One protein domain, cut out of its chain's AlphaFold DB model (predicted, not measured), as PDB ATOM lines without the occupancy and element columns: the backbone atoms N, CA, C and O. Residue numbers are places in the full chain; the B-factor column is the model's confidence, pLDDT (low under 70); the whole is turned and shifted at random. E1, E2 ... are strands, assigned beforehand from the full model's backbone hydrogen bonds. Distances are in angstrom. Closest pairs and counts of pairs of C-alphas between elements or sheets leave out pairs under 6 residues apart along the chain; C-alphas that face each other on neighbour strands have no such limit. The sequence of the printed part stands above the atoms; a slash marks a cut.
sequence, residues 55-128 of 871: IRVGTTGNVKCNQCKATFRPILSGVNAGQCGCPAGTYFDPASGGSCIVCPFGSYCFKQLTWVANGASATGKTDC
ATOM      1  N   ILE A  55     149.163 135.442 136.716       83.06
ATOM      2  CA  ILE A  55     149.391 136.869 136.942       83.06
ATOM      3  C   ILE A  55     150.414 137.072 138.057       83.06
ATOM      4  O   ILE A  55     150.419 136.364 139.064       83.06
ATOM      5  N   ARG A  56     151.289 138.065 137.904       74.69
ATOM      6  CA  ARG A  56     152.191 138.496 138.976       74.69
ATOM      7  C   ARG A  56     151.418 139.420 139.912       74.69
ATOM      8  O   ARG A  56     150.775 140.359 139.447       74.69
ATOM      9  N   VAL A  57     151.447 139.156 141.215       74.12
ATOM     10  CA  VAL A  57     150.687 139.930 142.206       74.12
ATOM     11  C   VAL A  57     151.656 140.565 143.193       74.12
ATOM     12  O   VAL A  57     152.236 139.883 144.035       74.12
ATOM     13  N   GLY A  58     151.810 141.886 143.081       70.50
ATOM     14  CA  GLY A  58     152.717 142.689 143.902       70.50
ATOM     15  C   GLY A  58     154.149 142.781 143.357       70.50
ATOM     16  O   GLY A  58     154.524 142.121 142.389       70.50
ATOM     17  N   THR A  59     154.962 143.623 143.995       61.84
ATOM     18  CA  THR A  59     156.372 143.879 143.644       61.84
ATOM     19  C   THR A  59     157.332 142.777 144.104       61.84
ATOM     20  O   THR A  59     158.475 142.740 143.664       61.84
ATOM     21  N   THR A  60     156.872 141.840 144.940       62.34
ATOM     22  CA  THR A  60     157.677 140.748 145.521       62.34
ATOM     23  C   THR A  60     157.813 139.510 144.629       62.34
ATOM     24  O   THR A  60     158.358 138.500 145.058       62.34
ATOM     25  N   GLY A  61     157.343 139.560 143.379       66.25
ATOM     26  CA  GLY A  61     157.545 138.484 142.399       66.25
ATOM     27  C   GLY A  61     156.653 137.249 142.570       66.25
ATOM     28  O   GLY A  61     156.806 136.292 141.814       66.25
ATOM     29  N   ASN A  62     155.693 137.279 143.497       72.62
ATOM     30  CA  ASN A  62     154.736 136.194 143.691       72.62
ATOM     31  C   ASN A  62     153.788 136.069 142.491       72.62
ATOM     32  O   ASN A  62     153.221 137.058 142.017       72.62
ATOM     33  N   VAL A  63     153.586 134.840 142.019       76.12
ATOM     34  CA  VAL A  63     152.654 134.521 140.933       76.12
ATOM     35  C   VAL A  63     151.373 133.904 141.493       76.12
ATOM     36  O   VAL A  63     151.421 133.021 142.351       76.12
ATOM     37  N   LYS A  64     150.219 134.373 141.012       82.44
ATOM     38  CA  LYS A  64     148.903 133.787 141.277       82.44
ATOM     39  C   LYS A  64     148.278 133.330 139.970       82.44
ATOM     40  O   LYS A  64     148.250 134.053 138.980       82.44
ATOM     41  N   CYS A  65     147.736 132.130 139.984       85.12
ATOM     42  CA  CYS A  65     146.885 131.621 138.939       85.12
ATOM     43  C   CYS A  65     145.457 132.145 139.130       85.12
ATOM     44  O   CYS A  65     144.777 131.783 140.091       85.12
ATOM     45  N   ASN A  66     144.988 132.974 138.202       83.31
ATOM     46  CA  ASN A  66     143.613 133.474 138.211       83.31
ATOM     47  C   ASN A  66     142.590 132.414 137.783       83.31
ATOM     48  O   ASN A  66     141.411 132.544 138.101       83.31
ATOM     49  N   GLN A  67     143.019 131.376 137.061       86.69
ATOM     50  CA  GLN A  67     142.135 130.314 136.594       86.69
ATOM     51  C   GLN A  67     142.901 129.000 136.446       86.69
ATOM     52  O   GLN A  67     143.814 128.878 135.635       86.69
ATOM     53  N   CYS A  68     142.514 128.013 137.245       88.31
ATOM     54  CA  CYS A  68     143.092 126.676 137.201       88.31
ATOM     55  C   CYS A  68     142.505 125.841 136.064       88.31
ATOM     56  O   CYS A  68     141.347 126.051 135.689       88.31
ATOM     57  N   LYS A  69     143.281 124.864 135.573       87.19
ATOM     58  CA  LYS A  69     142.809 123.856 134.614       87.19
ATOM     59  C   LYS A  69     141.579 123.121 135.150       87.19
ATOM     60  O   LYS A  69     141.370 123.030 136.366       87.19
ATOM     61  N   ALA A  70     140.761 122.588 134.245       78.12
ATOM     62  CA  ALA A  70     139.568 121.821 134.600       78.12
ATOM     63  C   ALA A  70     139.886 120.748 135.667       78.12
ATOM     64  O   ALA A  70     140.931 120.107 135.620       78.12
ATOM     65  N   THR A  71     138.984 120.569 136.641       82.25
ATOM     66  CA  THR A  71     139.118 119.741 137.871       82.25
ATOM     67  C   THR A  71     139.934 120.325 139.035       82.25
ATOM     68  O   THR A  71     139.691 119.928 140.175       82.25
ATOM     69  N   PHE A  72     140.777 121.336 138.810       86.94
ATOM     70  CA  PHE A  72     141.522 122.026 139.873       86.94
ATOM     71  C   PHE A  72     140.763 123.247 140.420       86.94
ATOM     72  O   PHE A  72     139.833 123.780 139.799       86.94
ATOM     73  N   ARG A  73     141.144 123.706 141.615       86.25
ATOM     74  CA  ARG A  73     140.635 124.934 142.244       86.25
ATOM     75  C   ARG A  73     141.788 125.773 142.807       86.25
ATOM     76  O   ARG A  73     142.781 125.202 143.259       86.25
ATOM     77  N   PRO A  74     141.674 127.112 142.789       84.38
ATOM     78  CA  PRO A  74     142.693 127.980 143.359       84.38
ATOM     79  C   PRO A  74     142.757 127.810 144.881       84.38
ATOM     80  O   PRO A  74     141.731 127.796 145.563       84.38
ATOM     81  N   ILE A  75     143.971 127.701 145.413       82.81
ATOM     82  CA  ILE A  75     144.264 127.659 146.843       82.81
ATOM     83  C   ILE A  75     144.045 129.060 147.408       82.81
ATOM     84  O   ILE A  75     144.727 130.006 147.023       82.81
ATOM     85  N   LEU A  76     143.074 129.211 148.307       80.38
ATOM     86  CA  LEU A  76     142.663 130.523 148.822       80.38
ATOM     87  C   LEU A  76     143.498 131.006 150.023       80.38
ATOM     88  O   LEU A  76     143.400 132.170 150.394       80.38
ATOM     89  N   SER A  77     144.305 130.136 150.640       75.06
ATOM     90  CA  SER A  77     145.015 130.408 151.900       75.06
ATOM     91  C   SER A  77     146.325 129.612 152.013       75.06
ATOM     92  O   SER A  77     146.445 128.534 151.433       75.06
ATOM     93  N   GLY A  78     147.299 130.133 152.768       76.62
ATOM     94  CA  GLY A  78     148.605 129.510 153.021       76.62
ATOM     95  C   GLY A  78     149.725 129.980 152.087       76.62
ATOM     96  O   GLY A  78     149.529 130.839 151.231       76.62
ATOM     97  N   VAL A  79     150.919 129.399 152.242       71.88
ATOM     98  CA  VAL A  79     152.121 129.745 151.447       71.88
ATOM     99  C   VAL A  79     151.955 129.505 149.941       71.88
ATOM    100  O   VAL A  79     152.647 130.120 149.139       71.88
ATOM    101  N   ASN A  80     150.984 128.672 149.556       76.81
ATOM    102  CA  ASN A  80     150.638 128.376 148.166       76.81
ATOM    103  C   ASN A  80     149.367 129.113 147.700       76.81
ATOM    104  O   ASN A  80     148.771 128.726 146.694       76.81
ATOM    105  N   ALA A  81     148.918 130.150 148.420       75.94
ATOM    106  CA  ALA A  81     147.728 130.913 148.058       75.94
ATOM    107  C   ALA A  81     147.874 131.541 146.660       75.94
ATOM    108  O   ALA A  81     148.783 132.327 146.394       75.94
ATOM    109  N   GLY A  82     146.945 131.204 145.768       76.56
ATOM    110  CA  GLY A  82     146.989 131.550 144.351       76.56
ATOM    111  C   GLY A  82     147.536 130.449 143.441       76.56
ATOM    112  O   GLY A  82     147.510 130.633 142.234       76.56
ATOM    113  N   GLN A  83     147.994 129.305 143.950       84.06
ATOM    114  CA  GLN A  83     148.305 128.132 143.119       84.06
ATOM    115  C   GLN A  83     147.064 127.251 142.914       84.06
ATOM    116  O   GLN A  83     146.034 127.462 143.550       84.06
ATOM    117  N   CYS A  84     147.153 126.258 142.030       84.94
ATOM    118  CA  CYS A  84     146.068 125.318 141.752       84.94
ATOM    119  C   CYS A  84     146.250 124.014 142.531       84.94
ATOM    120  O   CYS A  84     147.341 123.448 142.553       84.94
ATOM    121  N   GLY A  85     145.181 123.542 143.171       86.56
ATOM    122  CA  GLY A  85     145.158 122.290 143.925       86.56
ATOM    123  C   GLY A  85     143.853 121.526 143.726       86.56
ATOM    124  O   GLY A  85     142.893 122.040 143.140       86.56
ATOM    125  N   CYS A  86     143.821 120.287 144.206       87.44
ATOM    126  CA  CYS A  86     142.627 119.457 144.107       87.44
ATOM    127  C   CYS A  86     141.578 119.851 145.152       87.44
ATOM    128  O   CYS A  86     141.931 119.996 146.326       87.44
ATOM    129  N   PRO A  87     140.302 120.057 144.760       85.44
ATOM    130  CA  PRO A  87     139.240 120.416 145.697       85.44
ATOM    131  C   PRO A  87     139.056 119.354 146.788       85.44
ATOM    132  O   PRO A  87     139.341 118.177 146.576       85.44
ATOM    133  N   ALA A  88     138.521 119.762 147.942       84.00
ATOM    134  CA  ALA A  88     138.258 118.857 149.061       84.00
ATOM    135  C   ALA A  88     137.481 117.600 148.616       84.00
ATOM    136  O   ALA A  88     136.503 117.688 147.864       84.00
ATOM    137  N   GLY A  89     137.931 116.430 149.077       85.50
ATOM    138  CA  GLY A  89     137.353 115.137 148.699       85.50
ATOM    139  C   GLY A  89     137.830 114.609 147.340       85.50
ATOM    140  O   GLY A  89     137.300 113.613 146.837       85.50
ATOM    141  N   THR A  90     138.832 115.248 146.743       89.38
ATOM    142  CA  THR A  90     139.582 114.717 145.603       89.38
ATOM    143  C   THR A  90     141.072 114.685 145.933       89.38
ATOM    144  O   THR A  90     141.529 115.462 146.769       89.38
ATOM    145  N   TYR A  91     141.818 113.787 145.302       88.25
ATOM    146  CA  TYR A  91     143.274 113.720 145.402       88.25
ATOM    147  C   TYR A  91     143.893 113.824 144.012       88.25
ATOM    148  O   TYR A  91     143.226 113.572 143.004       88.25
ATOM    149  N   PHE A  92     145.157 114.222 143.964       86.50
ATOM    150  CA  PHE A  92     145.898 114.252 142.716       86.50
ATOM    151  C   PHE A  92     146.390 112.846 142.388       86.50
ATOM    152  O   PHE A  92     147.079 112.240 143.208       86.50
ATOM    153  N   ASP A  93     146.059 112.346 141.200       85.44
ATOM    154  CA  ASP A  93     146.595 111.088 140.691       85.44
ATOM    155  C   ASP A  93     147.390 111.340 139.398       85.44
ATOM    156  O   ASP A  93     146.797 111.632 138.350       85.44
ATOM    157  N   PRO A  94     148.730 111.227 139.436       78.06
ATOM    158  CA  PRO A  94     149.554 111.384 138.246       78.06
ATOM    159  C   PRO A  94     149.287 110.294 137.197       78.06
ATOM    160  O   PRO A  94     149.480 110.561 136.012       78.06
ATOM    161  N   ALA A  95     148.794 109.108 137.586       81.69
ATOM    162  CA  ALA A  95     148.490 108.028 136.644       81.69
ATOM    163  C   ALA A  95     147.274 108.346 135.756       81.69
ATOM    164  O   ALA A  95     147.215 107.913 134.607       81.69
ATOM    165  N   SER A  96     146.344 109.170 136.241       79.56
ATOM    166  CA  SER A  96     145.138 109.575 135.506       79.56
ATOM    167  C   SER A  96     145.326 110.885 134.733       79.56
ATOM    168  O   SER A  96     144.462 111.766 134.735       79.56
ATOM    169  N   GLY A  97     146.497 111.047 134.110       79.19
ATOM    170  CA  GLY A  97     146.844 112.237 133.327       79.19
ATOM    171  C   GLY A  97     146.986 113.513 134.161       79.19
ATOM    172  O   GLY A  97     146.828 114.610 133.628       79.19
ATOM    173  N   GLY A  98     147.242 113.386 135.468       80.00
ATOM    174  CA  GLY A  98     147.368 114.524 136.376       80.00
ATOM    175  C   GLY A  98     146.048 115.260 136.623       80.00
ATOM    176  O   GLY A  98     146.028 116.488 136.626       80.00
ATOM    177  N   SER A  99     144.951 114.524 136.814       85.12
ATOM    178  CA  SER A  99     143.632 115.077 137.162       85.12
ATOM    179  C   SER A  99     143.291 114.862 138.640       85.12
ATOM    180  O   SER A  99     143.807 113.954 139.294       85.12
ATOM    181  N   CYS A 100     142.375 115.676 139.170       88.19
ATOM    182  CA  CYS A 100     141.852 115.485 140.522       88.19
ATOM    183  C   CYS A 100     140.761 114.407 140.542       88.19
ATOM    184  O   CYS A 100     139.652 114.625 140.044       88.19
ATOM    185  N   ILE A 101     141.050 113.251 141.146       89.75
ATOM    186  CA  ILE A 101     140.116 112.121 141.238       89.75
ATOM    187  C   ILE A 101     139.347 112.176 142.549       89.75
ATOM    188  O   ILE A 101     139.899 112.430 143.615       89.75
ATOM    189  N   VAL A 102     138.052 111.882 142.480       90.50
ATOM    190  CA  VAL A 102     137.199 111.686 143.654       90.50
ATOM    191  C   VAL A 102     137.744 110.580 144.558       90.50
ATOM    192  O   VAL A 102     137.963 109.460 144.107       90.50
ATOM    193  N   CYS A 103     137.871 110.874 145.854       91.44
ATOM    194  CA  CYS A 103     138.272 109.879 146.841       91.44
ATOM    195  C   CYS A 103     137.322 108.661 146.798       91.44
ATOM    196  O   CYS A 103     136.101 108.858 146.935       91.44
ATOM    197  N   PRO A 104     137.833 107.434 146.578       91.69
ATOM    198  CA  PRO A 104     137.005 106.235 146.489       91.69
ATOM    199  C   PRO A 104     136.423 105.842 147.856       91.69
ATOM    200  O   PRO A 104     136.744 106.425 148.891       91.69
ATOM    201  N   PHE A 105     135.530 104.848 147.867       91.44
ATOM    202  CA  PHE A 105     135.089 104.254 149.127       91.44
ATOM    203  C   PHE A 105     136.267 103.591 149.842       91.44
ATOM    204  O   PHE A 105     137.083 102.947 149.192       91.44
ATOM    205  N   GLY A 106     136.325 103.738 151.164       90.12
ATOM    206  CA  GLY A 106     137.405 103.168 151.974       90.12
ATOM    207  C   GLY A 106     138.621 104.076 152.138       90.12
ATOM    208  O   GLY A 106     139.561 103.685 152.813       90.12
ATOM    209  N   SER A 107     138.590 105.293 151.588       92.25
ATOM    210  CA  SER A 107     139.681 106.262 151.711       92.25
ATOM    211  C   SER A 107     139.139 107.675 151.919       92.25
ATOM    212  O   SER A 107     138.032 108.001 151.479       92.25
ATOM    213  N   TYR A 108     139.923 108.535 152.562       91.56
ATOM    214  CA  TYR A 108     139.616 109.950 152.742       91.56
ATOM    215  C   TYR A 108     140.729 110.834 152.174       91.56
ATOM    216  O   TYR A 108     141.897 110.452 152.123       91.56
ATOM    217  N   CYS A 109     140.341 112.021 151.714       90.50
ATOM    218  CA  CYS A 109     141.218 112.955 151.031       90.50
ATOM    219  C   CYS A 109     141.101 114.337 151.674       90.50
ATOM    220  O   CYS A 109     140.050 114.967 151.567       90.50
ATOM    221  N   PHE A 110     142.145 114.776 152.383       81.00
ATOM    222  CA  PHE A 110     142.110 115.905 153.325       81.00
ATOM    223  C   PHE A 110     141.360 117.154 152.816       81.00
ATOM    224  O   PHE A 110     141.413 117.520 151.644       81.00
ATOM    225  N   LYS A 111     140.681 117.860 153.735       70.75
ATOM    226  CA  LYS A 111     139.889 119.079 153.450       70.75
ATOM    227  C   LYS A 111     140.668 120.226 152.804       70.75
ATOM    228  O   LYS A 111     140.048 121.128 152.243       70.75
ATOM    229  N   GLN A 112     141.989 120.246 152.935       66.88
ATOM    230  CA  GLN A 112     142.802 121.323 152.390       66.88
ATOM    231  C   GLN A 112     143.136 121.046 150.928       66.88
ATOM    232  O   GLN A 112     143.457 119.920 150.552       66.88
ATOM    233  N   LEU A 113     143.068 122.098 150.109       66.31
ATOM    234  CA  LEU A 113     143.525 122.060 148.726       66.31
ATOM    235  C   LEU A 113     145.011 121.691 148.744       66.31
ATOM    236  O   LEU A 113     145.856 122.512 149.098       66.31
ATOM    237  N   THR A 114     145.314 120.434 148.431       66.38
ATOM    238  CA  THR A 114     146.694 119.950 148.449       66.38
ATOM    239  C   THR A 114     147.381 120.537 147.226       66.38
ATOM    240  O   THR A 114     146.902 120.380 146.098       66.38
ATOM    241  N   TRP A 115     148.450 121.296 147.458       71.75
ATOM    242  CA  TRP A 115     149.246 121.850 146.374       71.75
ATOM    243  C   TRP A 115     149.925 120.709 145.623       71.75
ATOM    244  O   TRP A 115     150.595 119.876 146.231       71.75
ATOM    245  N   VAL A 116     149.741 120.678 144.307       68.38
ATOM    246  CA  VAL A 116     150.373 119.676 143.456       68.38
ATOM    247  C   VAL A 116     151.694 120.246 142.959       68.38
ATOM    248  O   VAL A 116     151.719 121.091 142.062       68.38
ATOM    249  N   ALA A 117     152.796 119.792 143.557       66.69
ATOM    250  CA  ALA A 117     154.125 120.095 143.046       66.69
ATOM    251  C   ALA A 117     154.305 119.473 141.655       66.69
ATOM    252  O   ALA A 117     153.794 118.384 141.378       66.69
ATOM    253  N   ASN A 118     155.072 120.126 140.781       64.06
ATOM    254  CA  ASN A 118     155.494 119.497 139.531       64.06
ATOM    255  C   ASN A 118     156.293 118.221 139.864       64.06
ATOM    256  O   ASN A 118     157.313 118.302 140.544       64.06
ATOM    257  N   GLY A 119     155.810 117.058 139.411       63.53
ATOM    258  CA  GLY A 119     156.421 115.750 139.688       63.53
ATOM    259  C   GLY A 119     155.988 115.061 140.992       63.53
ATOM    260  O   GLY A 119     156.623 114.088 141.386       63.53
ATOM    261  N   ALA A 120     154.937 115.530 141.675       59.19
ATOM    262  CA  ALA A 120     154.452 114.887 142.901       59.19
ATOM    263  C   ALA A 120     153.789 113.517 142.645       59.19
ATOM    264  O   ALA A 120     152.945 113.376 141.757       59.19
ATOM    265  N   SER A 121     154.119 112.526 143.481       63.22
ATOM    266  CA  SER A 121     153.378 111.262 143.611       63.22
ATOM    267  C   SER A 121     151.938 111.515 144.066       63.22
ATOM    268  O   SER A 121     151.652 112.580 144.623       63.22
ATOM    269  N   ALA A 122     151.042 110.538 143.868       63.22
ATOM    270  CA  ALA A 122     149.648 110.629 144.302       63.22
ATOM    271  C   ALA A 122     149.573 111.068 145.773       63.22
ATOM    272  O   ALA A 122     149.933 110.322 146.682       63.22
ATOM    273  N   THR A 123     149.181 112.317 146.000       68.50
ATOM    274  CA  THR A 123     149.271 112.978 147.304       68.50
ATOM    275  C   THR A 123     147.878 113.384 147.746       68.50
ATOM    276  O   THR A 123     147.077 113.902 146.966       68.50
ATOM    277  N   GLY A 124     147.581 113.116 149.017       75.44
ATOM    278  CA  GLY A 124     146.321 113.507 149.641       75.44
ATOM    279  C   GLY A 124     145.217 112.450 149.640       75.44
ATOM    280  O   GLY A 124     144.096 112.817 149.961       75.44
ATOM    281  N   LYS A 125     145.500 111.175 149.326       88.81
ATOM    282  CA  LYS A 125     144.610 110.031 149.611       88.81
ATOM    283  C   LYS A 125     145.191 109.220 150.770       88.81
ATOM    284  O   LYS A 125     146.317 108.744 150.661       88.81
ATOM    285  N   THR A 126     144.402 109.007 151.817       90.00
ATOM    286  CA  THR A 126     144.729 108.093 152.918       90.00
ATOM    287  C   THR A 126     143.645 107.028 153.001       90.00
ATOM    288  O   THR A 126     142.455 107.354 153.011       90.00
ATOM    289  N   ASP A 127     144.028 105.754 153.015       91.31
ATOM    290  CA  ASP A 127     143.074 104.667 153.228       91.31
ATOM    291  C   ASP A 127     142.595 104.677 154.685       91.31
ATOM    292  O   ASP A 127     143.332 105.033 155.604       91.31
ATOM    293  N   CYS A 128     141.328 104.341 154.901       92.31
ATOM    294  CA  CYS A 128     140.823 104.116 156.246       92.31
ATOM    295  C   CYS A 128     141.548 102.910 156.870       92.31
ATOM    296  O   CYS A 128     141.967 102.002 156.152       92.31
TER     297      CYS A 128
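AT A GLANCE: This is residues 55 to 128 of the 871 residues of an uncharacterized protein of Tetradesmus obliquus (UniProt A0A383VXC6). With little regular structure, this is a rod of loops strung on short strand pairings, with E1 near one end, E2 in the middle, and then the E3 and E4 hairpin, past which the final stretch loops out and back. The 74 printed residues hold four named strands, E1 to E4, and no named helix; the class is all strand, with 14 residues in named elements. It is compact, with a radius of gyration of the C-alphas of 13.0 A and spans of 45 by 22 by 19 A.

HOW THE PARTS SIT: Residues 55 to 56 pair antiparallel with 63 to 64 of E1, residues 63 to 65. E2, residues 84 to 86, pairs antiparallel with residues 73 to 74 and 114 to 115. E3, residues 90 to 93, and E4, residues 99 to 102, form an antiparallel hairpin at 136 degrees, with N 91 and O 101 2.9 A apart, within hydrogen-bond range. E1 is apart from both.

IN THESE COORDINATES: E1 begins at C-alpha 63 (152.654, 134.521, 140.933). E3 spans 9.3 A and E4 9.7 A, ending at C-alpha 102 (137.199, 111.686, 143.654).

THE WHOLE: The farthest C-alphas, Thr 59 and Gly 106, are 45.7 A apart. The printed part has no cut. The link E1 to E2 is long. Residues 59 to 61, 112 to 114 and 116 to 123 are under pLDDT 70.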